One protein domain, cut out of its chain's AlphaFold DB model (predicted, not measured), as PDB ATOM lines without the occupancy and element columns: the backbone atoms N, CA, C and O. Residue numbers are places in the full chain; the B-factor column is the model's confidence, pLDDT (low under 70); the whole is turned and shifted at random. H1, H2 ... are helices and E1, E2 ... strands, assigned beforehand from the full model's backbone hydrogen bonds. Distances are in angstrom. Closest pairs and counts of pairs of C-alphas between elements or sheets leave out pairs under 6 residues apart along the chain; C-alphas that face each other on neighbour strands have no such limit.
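AT A GLANCE: This is residues 11 to 98 of the 161 residues of an uncharacterized protein of Clostridium botulinum (strain Loch Maree / Type A3) (UniProt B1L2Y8). One long straight helix, H4, makes the length of the domain, with the small strand hairpin E1 E2 packed on it and H2 alongside its first part, running opposite ways. H1 lies close to H4 near Arg 89, about perpendicular to it, H3 is near both H2 and H4, and residues 91 to 98 of H4 stick out from the body. The printed part has 88 residues with four named helices and two named strands, in the order H1, E1, E2, H2, H3, H4; the one sheet, E1 - E2, is antiparallel, and the class is mostly helix. The whole is compact, with a radius of gyration of the C-alphas of 13.5 A, but elongated in outline, spanning 43 by 28 by 23 A.

HOW THE PARTS SIT: H1, residues 12 to 18, and H4, residues 74 to 98, are close but not clearly touching; their closest C-alphas, of Asn 18 and Arg 89, are 7.6 A apart, and their lines are about perpendicular, at 85 degrees. E1, residues 20 to 23, and E2, residues 26 to 29, form an antiparallel hairpin, with N 21 and O 28 3.0 A apart and N 28 and O 21 2.8 A apart, both within hydrogen-bond range. The closest C-alphas of E1 and H4, of Phe 21 and Ala 86, are 4.8 A apart. The closest of E2 and H4, of Val 27 and Ala 86, are 6.4 A apart. Residues 28 to 29 of E2 also pair, antiparallel, with residues 39 to 40. H2, residues 41 to 53, touches H4, with residues 75 to 82 of H4 alone, at a shallow tilt of 17 degrees, opposite ways; the closest C-alphas, of Cys 45 and Leu 75, are 6.9 A apart. H3, residues 62 to 68, is close to H2 but not clearly touching it, the closest C-alphas, of Val 42 and Pro 62, being 6.6 A apart. H3 and H4 are near each other, with 6 pairs of C-alphas within 10 A. Among the pairs that are apart are H1 and H2. In H1, H2 and H4 every O i to N i+4 pair is within hydrogen-bond range; in H3 1 of 3 is, beside 3 of 4 O i to N i+3 pairs.

IN THESE COORDINATES: H1 begins at C-alpha 12, (88.071, 66.395, 86.391), and is 9.8 A long. E1 measures 10.0 A, E2 10.3 A, H2 17.4 A and H3 10.0 A. H4 runs 35.6 A from C-alpha 74, (80.706, 89.242, 87.956), to C-alpha 98, (102.957, 69.523, 107.610).

THE WHOLE: The C-alphas farthest apart, of Asp 54 and Ser 98, are 45.2 A apart. The printed part has no cut, and the link from E2 to H2, 11 residues, is long. The mean pLDDT of the printed part is 92.2, and no printed residue is under 70.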
ATOM      1  N   ASN A  11      92.345  63.979  86.317       92.38
ATOM      2  CA  ASN A  11      90.901  63.821  86.156       92.38
ATOM      3  C   ASN A  11      90.167  65.113  86.531       92.38
ATOM      4  O   ASN A  11      90.740  66.005  87.152       92.38
ATOM      5  N   ASN A  12      88.880  65.190  86.187       92.81
ATOM      6  CA  ASN A  12      88.071  66.395  86.391       92.81
ATOM      7  C   ASN A  12      87.984  66.821  87.863       92.81
ATOM      8  O   ASN A  12      87.970  68.013  88.151       92.81
ATOM      9  N   THR A  13      87.942  65.867  88.795       93.00
ATOM     10  CA  THR A  13      87.885  66.170  90.230       93.00
ATOM     11  C   THR A  13      89.194  66.796  90.708       93.00
ATOM     12  O   THR A  13      89.180  67.809  91.399       93.00
ATOM     13  N   GLU A  14      90.334  66.228  90.312       94.31
ATOM     14  CA  GLU A  14      91.654  66.786  90.615       94.31
ATOM     15  C   GLU A  14      91.857  68.148  89.952       94.31
ATOM     16  O   GLU A  14      92.389  69.051  90.595       94.31
ATOM     17  N   ALA A  15      91.399  68.309  88.707       93.19
ATOM     18  CA  ALA A  15      91.446  69.578  87.993       93.19
ATOM     19  C   ALA A  15      90.628  70.642  88.731       93.19
ATOM     20  O   ALA A  15      91.166  71.689  89.053       93.19
ATOM     21  N   MET A  16      89.383  70.344  89.111       92.31
ATOM     22  CA  MET A  16      88.532  71.255  89.886       92.31
ATOM     23  C   MET A  16      89.199  71.710  91.195       92.31
ATOM     24  O   MET A  16      89.137  72.888  91.533       92.31
ATOM     25  N   HIS A  17      89.861  70.806  91.923       93.88
ATOM     26  CA  HIS A  17      90.542  71.147  93.177       93.88
ATOM     27  C   HIS A  17      91.856  71.920  92.999       93.88
ATOM     28  O   HIS A  17      92.311  72.560  93.944       93.88
ATOM     29  N   ASN A  18      92.484  71.838  91.823       95.38
ATOM     30  CA  ASN A  18      93.817  72.393  91.566       95.38
ATOM     31  C   ASN A  18      93.839  73.389  90.398       95.38
ATOM     32  O   ASN A  18      94.913  73.716  89.900       95.38
ATOM     33  N   MET A  19      92.666  73.847  89.956       96.06
ATOM     34  CA  MET A  19      92.523  74.809  88.867       96.06
ATOM     35  C   MET A  19      93.094  76.166  89.261       96.06
ATOM     36  O   MET A  19      93.682  76.840  88.430       96.06
ATOM     37  N   VAL A  20      92.927  76.555  90.522       97.50
ATOM     38  CA  VAL A  20      93.411  77.828  91.051       97.50
ATOM     39  C   VAL A  20      94.523  77.544  92.049       97.50
ATOM     40  O   VAL A  20      94.340  76.719  92.946       97.50
ATOM     41  N   PHE A  21      95.677  78.186  91.895       96.38
ATOM     42  CA  PHE A  21      96.841  77.936  92.744       96.38
ATOM     43  C   PHE A  21      97.683  79.193  92.961       96.38
ATOM     44  O   PHE A  21      97.648  80.115  92.152       96.38
ATOM     45  N   GLY A  22      98.425  79.226  94.069       94.69
ATOM     46  CA  GLY A  22      99.376  80.295  94.358       94.69
ATOM     47  C   GLY A  22     100.752  80.007  93.757       94.69
ATOM     48  O   GLY A  22     101.241  78.876  93.843       94.69
ATOM     49  N   LYS A  23     101.394  81.020  93.175       92.38
ATOM     50  CA  LYS A  23     102.777  80.955  92.682       92.38
ATOM     51  C   LYS A  23     103.398  82.349  92.711       92.38
ATOM     52  O   LYS A  23     102.768  83.303  92.283       92.38
ATOM     53  N   ASP A  24     104.619  82.454  93.233       89.69
ATOM     54  CA  ASP A  24     105.414  83.694  93.258       89.69
ATOM     55  C   ASP A  24     104.692  84.916  93.873       89.69
ATOM     56  O   ASP A  24     104.983  86.055  93.540       89.69
ATOM     57  N   GLY A  25     103.777  84.676  94.823       88.12
ATOM     58  CA  GLY A  25     102.988  85.726  95.480       88.12
ATOM     59  C   GLY A  25     101.676  86.080  94.773       88.12
ATOM     60  O   GLY A  25     100.931  86.908  95.285       88.12
ATOM     61  N   GLU A  26     101.359  85.421  93.659       93.19
ATOM     62  CA  GLU A  26     100.164  85.678  92.855       93.19
ATOM     63  C   GLU A  26      99.269  84.442  92.743       93.19
ATOM     64  O   GLU A  26      99.651  83.320  93.096       93.19
ATOM     65  N   VAL A  27      98.066  84.652  92.211       96.81
ATOM     66  CA  VAL A  27      97.103  83.593  91.913       96.81
ATOM     67  C   VAL A  27      97.140  83.283  90.424       96.81
ATOM     68  O   VAL A  27      97.078  84.190  89.601       96.81
ATOM     69  N   TYR A  28      97.187  81.999  90.087       97.62
ATOM     70  CA  TYR A  28      97.197  81.498  88.717       97.62
ATOM     71  C   TYR A  28      96.010  80.572  88.455       97.62
ATOM     72  O   TYR A  28      95.552  79.839  89.341       97.62
ATOM     73  N   LEU A  29      95.545  80.590  87.208       97.38
ATOM     74  CA  LEU A  29      94.541  79.690  86.657       97.38
ATOM     75  C   LEU A  29      95.226  78.665  85.752       97.38
ATOM     76  O   LEU A  29      95.853  79.013  84.750       97.38
ATOM     77  N   ARG A  30      95.102  77.387  86.107       96.25
ATOM     78  CA  ARG A  30      95.764  76.279  85.423       96.25
ATOM     79  C   ARG A  30      95.113  75.970  84.082       96.25
ATOM     80  O   ARG A  30      93.939  75.602  84.045       96.25
ATOM     81  N   GLY A  31      95.898  76.031  83.009       93.88
ATOM     82  CA  GLY A  31      95.475  75.640  81.662       93.88
ATOM     83  C   GLY A  31      94.340  76.468  81.050       93.88
ATOM     84  O   GLY A  31      93.635  75.961  80.176       93.88
ATOM     85  N   ILE A  32      94.131  77.697  81.532       95.25
ATOM     86  CA  ILE A  32      93.088  78.617  81.042       95.25
ATOM     87  C   ILE A  32      93.640  79.619  80.017       95.25
ATOM     88  O   ILE A  32      92.869  80.147  79.218       95.25
ATOM     89  N   GLY A  33      94.953  79.860  80.016       94.12
ATOM     90  CA  GLY A  33      95.613  80.748  79.066       94.12
ATOM     91  C   GLY A  33      95.704  80.169  77.653       94.12
ATOM     92  O   GLY A  33      95.281  79.040  77.373       94.12
ATOM     93  N   GLU A  34      96.303  80.948  76.754       92.62
ATOM     94  CA  GLU A  34      96.560  80.536  75.372       92.62
ATOM     95  C   GLU A  34      97.351  79.216  75.326       92.62
ATOM     96  O   GLU A  34      98.202  78.955  76.178       92.62
ATOM     97  N   ASP A  35      97.030  78.344  74.368       93.69
ATOM     98  CA  ASP A  35      97.632  77.011  74.223       93.69
ATOM     99  C   ASP A  35      97.584  76.129  75.492       93.69
ATOM    100  O   ASP A  35      98.436  75.260  75.690       93.69
ATOM    101  N   TYR A  36      96.555  76.307  76.333       90.56
ATOM    102  CA  TYR A  36      96.390  75.603  77.614       90.56
ATOM    103  C   TYR A  36      97.541  75.860  78.592       90.56
ATOM    104  O   TYR A  36      97.908  74.988  79.387       90.56
ATOM    105  N   THR A  37      98.120  77.057  78.535       94.56
ATOM    106  CA  THR A  37      99.106  77.510  79.514       94.56
ATOM    107  C   THR A  37      98.437  78.008  80.794       94.56
ATOM    108  O   THR A  37      97.238  78.299  80.842       94.56
ATOM    109  N   ASP A  38      99.217  78.069  81.870       96.25
ATOM    110  CA  ASP A  38      98.785  78.717  83.104       96.25
ATOM    111  C   ASP A  38      98.838  80.236  82.914       96.25
ATOM    112  O   ASP A  38      99.824  80.758  82.393       96.25
ATOM    113  N   ILE A  39      97.803  80.941  83.364       97.19
ATOM    114  CA  ILE A  39      97.689  82.402  83.260       97.19
ATOM    115  C   ILE A  39      97.540  83.010  84.655       97.19
ATOM    116  O   ILE A  39      96.921  82.396  85.530       97.19
ATOM    117  N   SER A  40      98.119  84.190  84.888       96.75
ATOM    118  CA  SER A  40      97.883  84.913  86.141       96.75
ATOM    119  C   SER A  40      96.411  85.346  86.209       96.75
ATOM    120  O   SER A  40      95.775  85.639  85.195       96.75
ATOM    121  N   LEU A  41      95.833  85.375  87.408       96.75
ATOM    122  CA  LEU A  41      94.453  85.820  87.596       96.75
ATOM    123  C   LEU A  41      94.282  87.293  87.192       96.75
ATOM    124  O   LEU A  41      93.237  87.659  86.664       96.75
ATOM    125  N   VAL A  42      95.316  88.112  87.407       95.44
ATOM    126  CA  VAL A  42      95.356  89.521  86.994       95.44
ATOM    127  C   VAL A  42      95.253  89.628  85.474       95.44
ATOM    128  O   VAL A  42      94.341  90.286  84.976       95.44
ATOM    129  N   ASP A  43      96.119  88.934  84.733       95.50
ATOM    130  CA  ASP A  43      96.118  88.977  83.267       95.50
ATOM    131  C   ASP A  43      94.805  88.440  82.696       95.50
ATOM    132  O   ASP A  43      94.203  89.082  81.836       95.50
ATOM    133  N   PHE A  44      94.296  87.332  83.246       96.31
ATOM    134  CA  PHE A  44      92.988  86.798  82.869       96.31
ATOM    135  C   PHE A  44      91.876  87.840  83.048       96.31
ATOM    136  O   PHE A  44      91.079  88.073  82.139       96.31
ATOM    137  N   CYS A  45      91.822  88.509  84.203       95.06
ATOM    138  CA  CYS A  45      90.828  89.549  84.449       95.06
ATOM    139  C   CYS A  45      90.997  90.736  83.487       95.06
ATOM    140  O   CYS A  45      89.994  91.240  82.988       95.06
ATOM    141  N   LYS A  46      92.224  91.162  83.171       94.00
ATOM    142  CA  LYS A  46      92.482  92.248  82.204       94.00
ATOM    143  C   LYS A  46      91.980  91.895  80.804       94.00
ATOM    144  O   LYS A  46      91.289  92.701  80.178       94.00
ATOM    145  N   GLU A  47      92.280  90.685  80.337       95.06
ATOM    146  CA  GLU A  47      91.799  90.171  79.050       95.06
ATOM    147  C   GLU A  47      90.269  90.106  79.007       95.06
ATOM    148  O   GLU A  47      89.648  90.526  78.027       95.06
ATOM    149  N   GLU A  48      89.643  89.644  80.089       94.75
ATOM    150  CA  GLU A  48      88.189  89.551  80.190       94.75
ATOM    151  C   GLU A  48      87.506  90.920  80.290       94.75
ATOM    152  O   GLU A  48      86.486  91.136  79.629       94.75
ATOM    153  N   TYR A  49      88.082  91.882  81.018       92.25
ATOM    154  CA  TYR A  49      87.585  93.263  81.043       92.25
ATOM    155  C   TYR A  49      87.629  93.896  79.650       92.25
ATOM    156  O   TYR A  49      86.641  94.496  79.207       92.25
ATOM    157  N   LYS A  50      88.733  93.696  78.922       94.19
ATOM    158  CA  LYS A  50      88.859  94.170  77.542       94.19
ATOM    159  C   LYS A  50      87.843  93.493  76.628       94.19
ATOM    160  O   LYS A  50      87.175  94.162  75.845       94.19
ATOM    161  N   ARG A  51      87.678  92.174  76.741       94.12
ATOM    162  CA  ARG A  51      86.772  91.393  75.888       94.12
ATOM    163  C   ARG A  51      85.296  91.717  76.118       94.12
ATOM    164  O   ARG A  51      84.536  91.797  75.154       94.12
ATOM    165  N   LEU A  52      84.879  91.838  77.376       92.19
ATOM    166  CA  LEU A  52      83.469  91.971  77.755       92.19
ATOM    167  C   LEU A  52      82.997  93.427  77.774       92.19
ATOM    168  O   LEU A  52      81.827  93.684  77.480       92.19
ATOM    169  N   TYR A  53      83.887  94.365  78.112       89.88
ATOM    170  CA  TYR A  53      83.526  95.760  78.381       89.88
ATOM    171  C   TYR A  53      84.328  96.786  77.567       89.88
ATOM    172  O   TYR A  53      84.042  97.973  77.673       89.88
ATOM    173  N   ASP A  54      85.299  96.351  76.752       93.19
ATOM    174  CA  ASP A  54      86.247  97.218  76.029       93.19
ATOM    175  C   ASP A  54      87.064  98.145  76.953       93.19
ATOM    176  O   ASP A  54      87.468  99.244  76.575       93.19
ATOM    177  N   ILE A  55      87.315  97.693  78.188       90.00
ATOM    178  CA  ILE A  55      88.087  98.423  79.200       90.00
ATOM    179  C   ILE A  55      89.510  97.864  79.250       90.00
ATOM    180  O   ILE A  55      89.702  96.665  79.435       90.00
ATOM    181  N   GLU A  56      90.508  98.736  79.115       91.56
ATOM    182  CA  GLU A  56      91.917  98.398  79.340       91.56
ATOM    183  C   GLU A  56      92.326  98.831  80.749       91.56
ATOM    184  O   GLU A  56      92.188  99.997  81.111       91.56
ATOM    185  N   ILE A  57      92.814  97.880  81.545       87.50
ATOM    186  CA  ILE A  57      93.339  98.132  82.889       87.50
ATOM    187  C   ILE A  57      94.865  98.126  82.795       87.50
ATOM    188  O   ILE A  57      95.458  97.140  82.362       87.50
ATOM    189  N   GLU A  58      95.513  99.222  83.186       87.69
ATOM    190  CA  GLU A  58      96.978  99.326  83.135       87.69
ATOM    191  C   GLU A  58      97.653  98.659  84.340       87.69
ATOM    192  O   GLU A  58      98.757  98.141  84.188       87.69
ATOM    193  N   GLU A  59      96.967  98.583  85.485       88.19
ATOM    194  CA  GLU A  59      97.518  98.031  86.724       88.19
ATOM    195  C   GLU A  59      97.997  96.583  86.544       88.19
ATOM    196  O   GLU A  59      97.347  95.761  85.883       88.19
ATOM    197  N   SER A  60      99.170  96.295  87.098       79.56
ATOM    198  CA  SER A  60      99.858  95.008  86.996       79.56
ATOM    199  C   SER A  60     100.335  94.477  88.341       79.56
ATOM    200  O   SER A  60     100.586  93.280  88.438       79.56
ATOM    201  N   ASP A  61     100.460  95.331  89.362       85.38
ATOM    202  CA  ASP A  61     100.749  94.876  90.713       85.38
ATOM    203  C   ASP A  61      99.522  94.131  91.269       85.38
ATOM    204  O   ASP A  61      98.429  94.697  91.334       85.38
ATOM    205  N   PRO A  62      99.657  92.861  91.680       81.50
ATOM    206  CA  PRO A  62      98.525  92.074  92.159       81.50
ATOM    207  C   PRO A  62      97.856  92.632  93.419       81.50
ATOM    208  O   PRO A  62      96.662  92.397  93.613       81.50
ATOM    209  N   CYS A  63      98.601  93.334  94.284       80.06
ATOM    210  CA  CYS A  63      98.044  93.926  95.499       80.06
ATOM    211  C   CYS A  63      97.196  95.152  95.156       80.06
ATOM    212  O   CYS A  63      96.082  95.272  95.666       80.06
ATOM    213  N   GLU A  64      97.688  96.016  94.266       86.62
ATOM    214  CA  GLU A  64      96.952  97.197  93.794       86.62
ATOM    215  C   GLU A  64      95.771  96.803  92.887       86.62
ATOM    216  O   GLU A  64      94.686  97.374  92.981       86.62
ATOM    217  N   PHE A  65      95.916  95.743  92.082       89.50
ATOM    218  CA  PHE A  65      94.835  95.214  91.245       89.50
ATOM    219  C   PHE A  65      93.624  94.747  92.065       89.50
ATOM    220  O   PHE A  65      92.487  94.864  91.609       89.50
ATOM    221  N   GLY A  66      93.840  94.256  93.289       87.62
ATOM    222  CA  GLY A  66      92.752  93.891  94.196       87.62
ATOM    223  C   GLY A  66      91.821  95.066  94.519       87.62
ATOM    224  O   GLY A  66      90.615  94.863  94.634       87.62
ATOM    225  N   GLU A  67      92.344  96.296  94.589       87.62
ATOM    226  CA  GLU A  67      91.533  97.501  94.822       87.62
ATOM    227  C   GLU A  67      90.620  97.826  93.626       87.62
ATOM    228  O   GLU A  67      89.518  98.341  93.807       87.62
ATOM    229  N   TYR A  68      91.031  97.466  92.403       84.75
ATOM    230  CA  TYR A  68      90.196  97.593  91.202       84.75
ATOM    231  C   TYR A  68      89.047  96.581  91.152       84.75
ATOM    232  O   TYR A  68      88.062  96.816  90.456       84.75
ATOM    233  N   MET A  69      89.165  95.472  91.884       90.00
ATOM    234  CA  MET A  69      88.164  94.401  91.939       90.00
ATOM    235  C   MET A  69      87.155  94.609  93.084       90.00
ATOM    236  O   MET A  69      86.502  93.659  93.513       90.00
ATOM    237  N   ASP A  70      87.028  95.829  93.616       86.69
ATOM    238  CA  ASP A  70      86.059  96.201  94.661       86.69
ATOM    239  C   ASP A  70      84.760  96.778  94.057       86.69
ATOM    240  O   ASP A  70      84.266  97.838  94.449       86.69
ATOM    241  N   ASP A  71      84.218  96.097  93.041       84.38
ATOM    242  CA  ASP A  71      82.931  96.432  92.423       84.38
ATOM    243  C   ASP A  71      81.940  95.249  92.446       84.38
ATOM    244  O   ASP A  71      82.288  94.104  92.740       84.38
ATOM    245  N   ASP A  72      80.675  95.520  92.114       88.19
ATOM    246  CA  ASP A  72      79.609  94.507  92.074       88.19
ATOM    247  C   ASP A  72      79.597  93.686  90.761       88.19
ATOM    248  O   ASP A  72      78.590  93.049  90.419       88.19
ATOM    249  N   SER A  73      80.676  93.714  89.969       89.69
ATOM    250  CA  SER A  73      80.732  92.981  88.706       89.69
ATOM    251  C   SER A  73      80.926  91.478  88.927       89.69
ATOM    252  O   SER A  73      81.501  91.005  89.910       89.69
ATOM    253  N   LEU A  74      80.474  90.686  87.950       91.81
ATOM    254  CA  LEU A  74      80.706  89.242  87.956       91.81
ATOM    255  C   LEU A  74      82.205  88.905  87.921       91.81
ATOM    256  O   LEU A  74      82.604  87.867  88.446       91.81
ATOM    257  N   LEU A  75      83.021  89.768  87.309       92.81
ATOM    258  CA  LEU A  75      84.457  89.558  87.174       92.81
ATOM    259  C   LEU A  75      85.188  89.822  88.494       92.81
ATOM    260  O   LEU A  75      86.029  89.011  88.872       92.81
ATOM    261  N   SER A  76      84.781  90.843  89.251       93.38
ATOM    262  CA  SER A  76      85.237  91.066  90.630       93.38
ATOM    263  C   SER A  76      84.850  89.919  91.561       93.38
ATOM    264  O   SER A  76      85.686  89.408  92.308       93.38
ATOM    265  N   LEU A  77      83.608  89.423  91.470       95.69
ATOM    266  CA  LEU A  77      83.191  88.237  92.227       95.69
ATOM    267  C   LEU A  77      84.043  87.008  91.873       95.69
ATOM    268  O   LEU A  77      84.451  86.259  92.763       95.69
ATOM    269  N   PHE A  78      84.305  86.792  90.582       95.88
ATOM    270  CA  PHE A  78      85.161  85.705  90.113       95.88
ATOM    271  C   PHE A  78      86.596  85.850  90.635       95.88
ATOM    272  O   PHE A  78      87.141  84.882  91.169       95.88
ATOM    273  N   TYR A  79      87.169  87.055  90.554       95.75
ATOM    274  CA  TYR A  79      88.499  87.370  91.068       95.75
ATOM    275  C   TYR A  79      88.621  86.991  92.548       95.75
ATOM    276  O   TYR A  79      89.453  86.155  92.909       95.75
ATOM    277  N   TRP A  80      87.733  87.507  93.402       95.81
ATOM    278  CA  TRP A  80      87.786  87.228  94.840       95.81
ATOM    279  C   TRP A  80      87.508  85.763  95.181       95.81
ATOM    280  O   TRP A  80      88.117  85.221  96.107       95.81
ATOM    281  N   ALA A  81      86.642  85.089  94.418       96.81
ATOM    282  CA  ALA A  81      86.446  83.652  94.567       96.81
ATOM    283  C   ALA A  81      87.744  82.882  94.275       96.81
ATOM    284  O   ALA A  81      88.122  82.010  95.057       96.81
ATOM    285  N   CYS A  82      88.457  83.220  93.197       97.38
ATOM    286  CA  CYS A  82      89.742  82.610  92.858       97.38
ATOM    287  C   CYS A  82      90.819  82.902  93.911       97.38
ATOM    288  O   CYS A  82      91.499  81.966  94.336       97.38
ATOM    289  N   VAL A  83      90.930  84.140  94.403       95.88
ATOM    290  CA  VAL A  83      91.839  84.481  95.516       95.88
ATOM    291  C   VAL A  83      91.547  83.615  96.745       95.88
ATOM    292  O   VAL A  83      92.447  82.961  97.275       95.88
ATOM    293  N   GLY A  84      90.275  83.519  97.145       96.06
ATOM    294  CA  GLY A  84      89.863  82.676  98.267       96.06
ATOM    295  C   GLY A  84      90.152  81.187  98.042       96.06
ATOM    296  O   GLY A  84      90.624  80.502  98.952       96.06
ATOM    297  N   PHE A  85      89.925  80.671  96.829       96.81
ATOM    298  CA  PHE A  85      90.250  79.283  96.492       96.81
ATOM    299  C   PHE A  85      91.753  79.009  96.536       96.81
ATOM    300  O   PHE A  85      92.147  77.973  97.076       96.81
ATOM    301  N   ALA A  86      92.586  79.924  96.031       96.06
ATOM    302  CA  ALA A  86      94.038  79.809  96.121       96.06
ATOM    303  C   ALA A  86      94.499  79.759  97.584       96.06
ATOM    304  O   ALA A  86      95.262  78.870  97.960       96.06
ATOM    305  N   GLU A  87      93.981  80.650  98.436       95.38
ATOM    306  CA  GLU A  87      94.337  80.687  99.858       95.38
ATOM    307  C   GLU A  87      93.933  79.393 100.583       95.38
ATOM    308  O   GLU A  87      94.716  78.817 101.347       95.38
ATOM    309  N   VAL A  88      92.718  78.893 100.328       95.62
ATOM    310  CA  VAL A  88      92.251  77.614 100.887       95.62
ATOM    311  C   VAL A  88      93.110  76.454 100.386       95.62
ATOM    312  O   VAL A  88      93.455  75.573 101.180       95.62
ATOM    313  N   ARG A  89      93.491  76.457  99.104       94.69
ATOM    314  CA  ARG A  89      94.369  75.440  98.519       94.69
ATOM    315  C   ARG A  89      95.738  75.432  99.194       94.69
ATOM    316  O   ARG A  89      96.201  74.360  99.571       94.69
ATOM    317  N   GLU A  90      96.358  76.592  99.400       91.38
ATOM    318  CA  GLU A  90      97.669  76.684 100.057       91.38
ATOM    319  C   GLU A  90      97.604  76.269 101.533       91.38
ATOM    320  O   GLU A  90      98.483  75.550 102.013       91.38
ATOM    321  N   LYS A  91      96.522  76.606 102.248       91.88
ATOM    322  CA  LYS A  91      96.290  76.077 103.606       91.88
ATOM    323  C   LYS A  91      96.138  74.559 103.603       91.88
ATOM    324  O   LYS A  91      96.702  73.887 104.463       91.88
ATOM    325  N   LEU A  92      95.396  74.004 102.644       91.62
ATOM    326  CA  LEU A  92      95.240  72.557 102.519       91.62
ATOM    327  C   LEU A  92      96.574  71.885 102.187       91.62
ATOM    328  O   LEU A  92      96.909  70.891 102.821       91.62
ATOM    329  N   LYS A  93      97.363  72.462 101.276       89.81
ATOM    330  CA  LYS A  93      98.722  72.009 100.965       89.81
ATOM    331  C   LYS A  93      99.597  72.002 102.216       89.81
ATOM    332  O   LYS A  93     100.202  70.978 102.518       89.81
ATOM    333  N   TYR A  94      99.580  73.088 102.991       87.56
ATOM    334  CA  TYR A  94     100.275  73.161 104.274       87.56
ATOM    335  C   TYR A  94      99.844  72.037 105.220       87.56
ATOM    336  O   TYR A  94     100.705  71.388 105.807       87.56
ATOM    337  N   TYR A  95      98.543  71.771 105.368       85.88
ATOM    338  CA  TYR A  95      98.071  70.689 106.232       85.88
ATOM    339  C   TYR A  95      98.480  69.308 105.713       85.88
ATOM    340  O   TYR A  95      98.951  68.488 106.497       85.88
ATOM    341  N   GLU A  96      98.350  69.054 104.412       87.19
ATOM    342  CA  GLU A  96      98.744  67.786 103.795       87.19
ATOM    343  C   GLU A  96     100.252  67.524 103.907       87.19
ATOM    344  O   GLU A  96     100.661  66.378 104.083       87.19
ATOM    345  N   GLU A  97     101.079  68.569 103.840       85.38
ATOM    346  CA  GLU A  97     102.540  68.457 103.917       85.38
ATOM    347  C   GLU A  97     103.066  68.486 105.360       85.38
ATOM    348  O   GLU A  97     103.998  67.751 105.684       85.38
ATOM    349  N   SER A  98     102.467  69.296 106.239       79.88
ATOM    350  CA  SER A  98     102.957  69.523 107.610       79.88
ATOM    351  C   SER A  98     102.355  68.573 108.635       79.88
ATOM    352  O   SER A  98     103.044  68.167 109.568       79.88
TER     353      SER A  98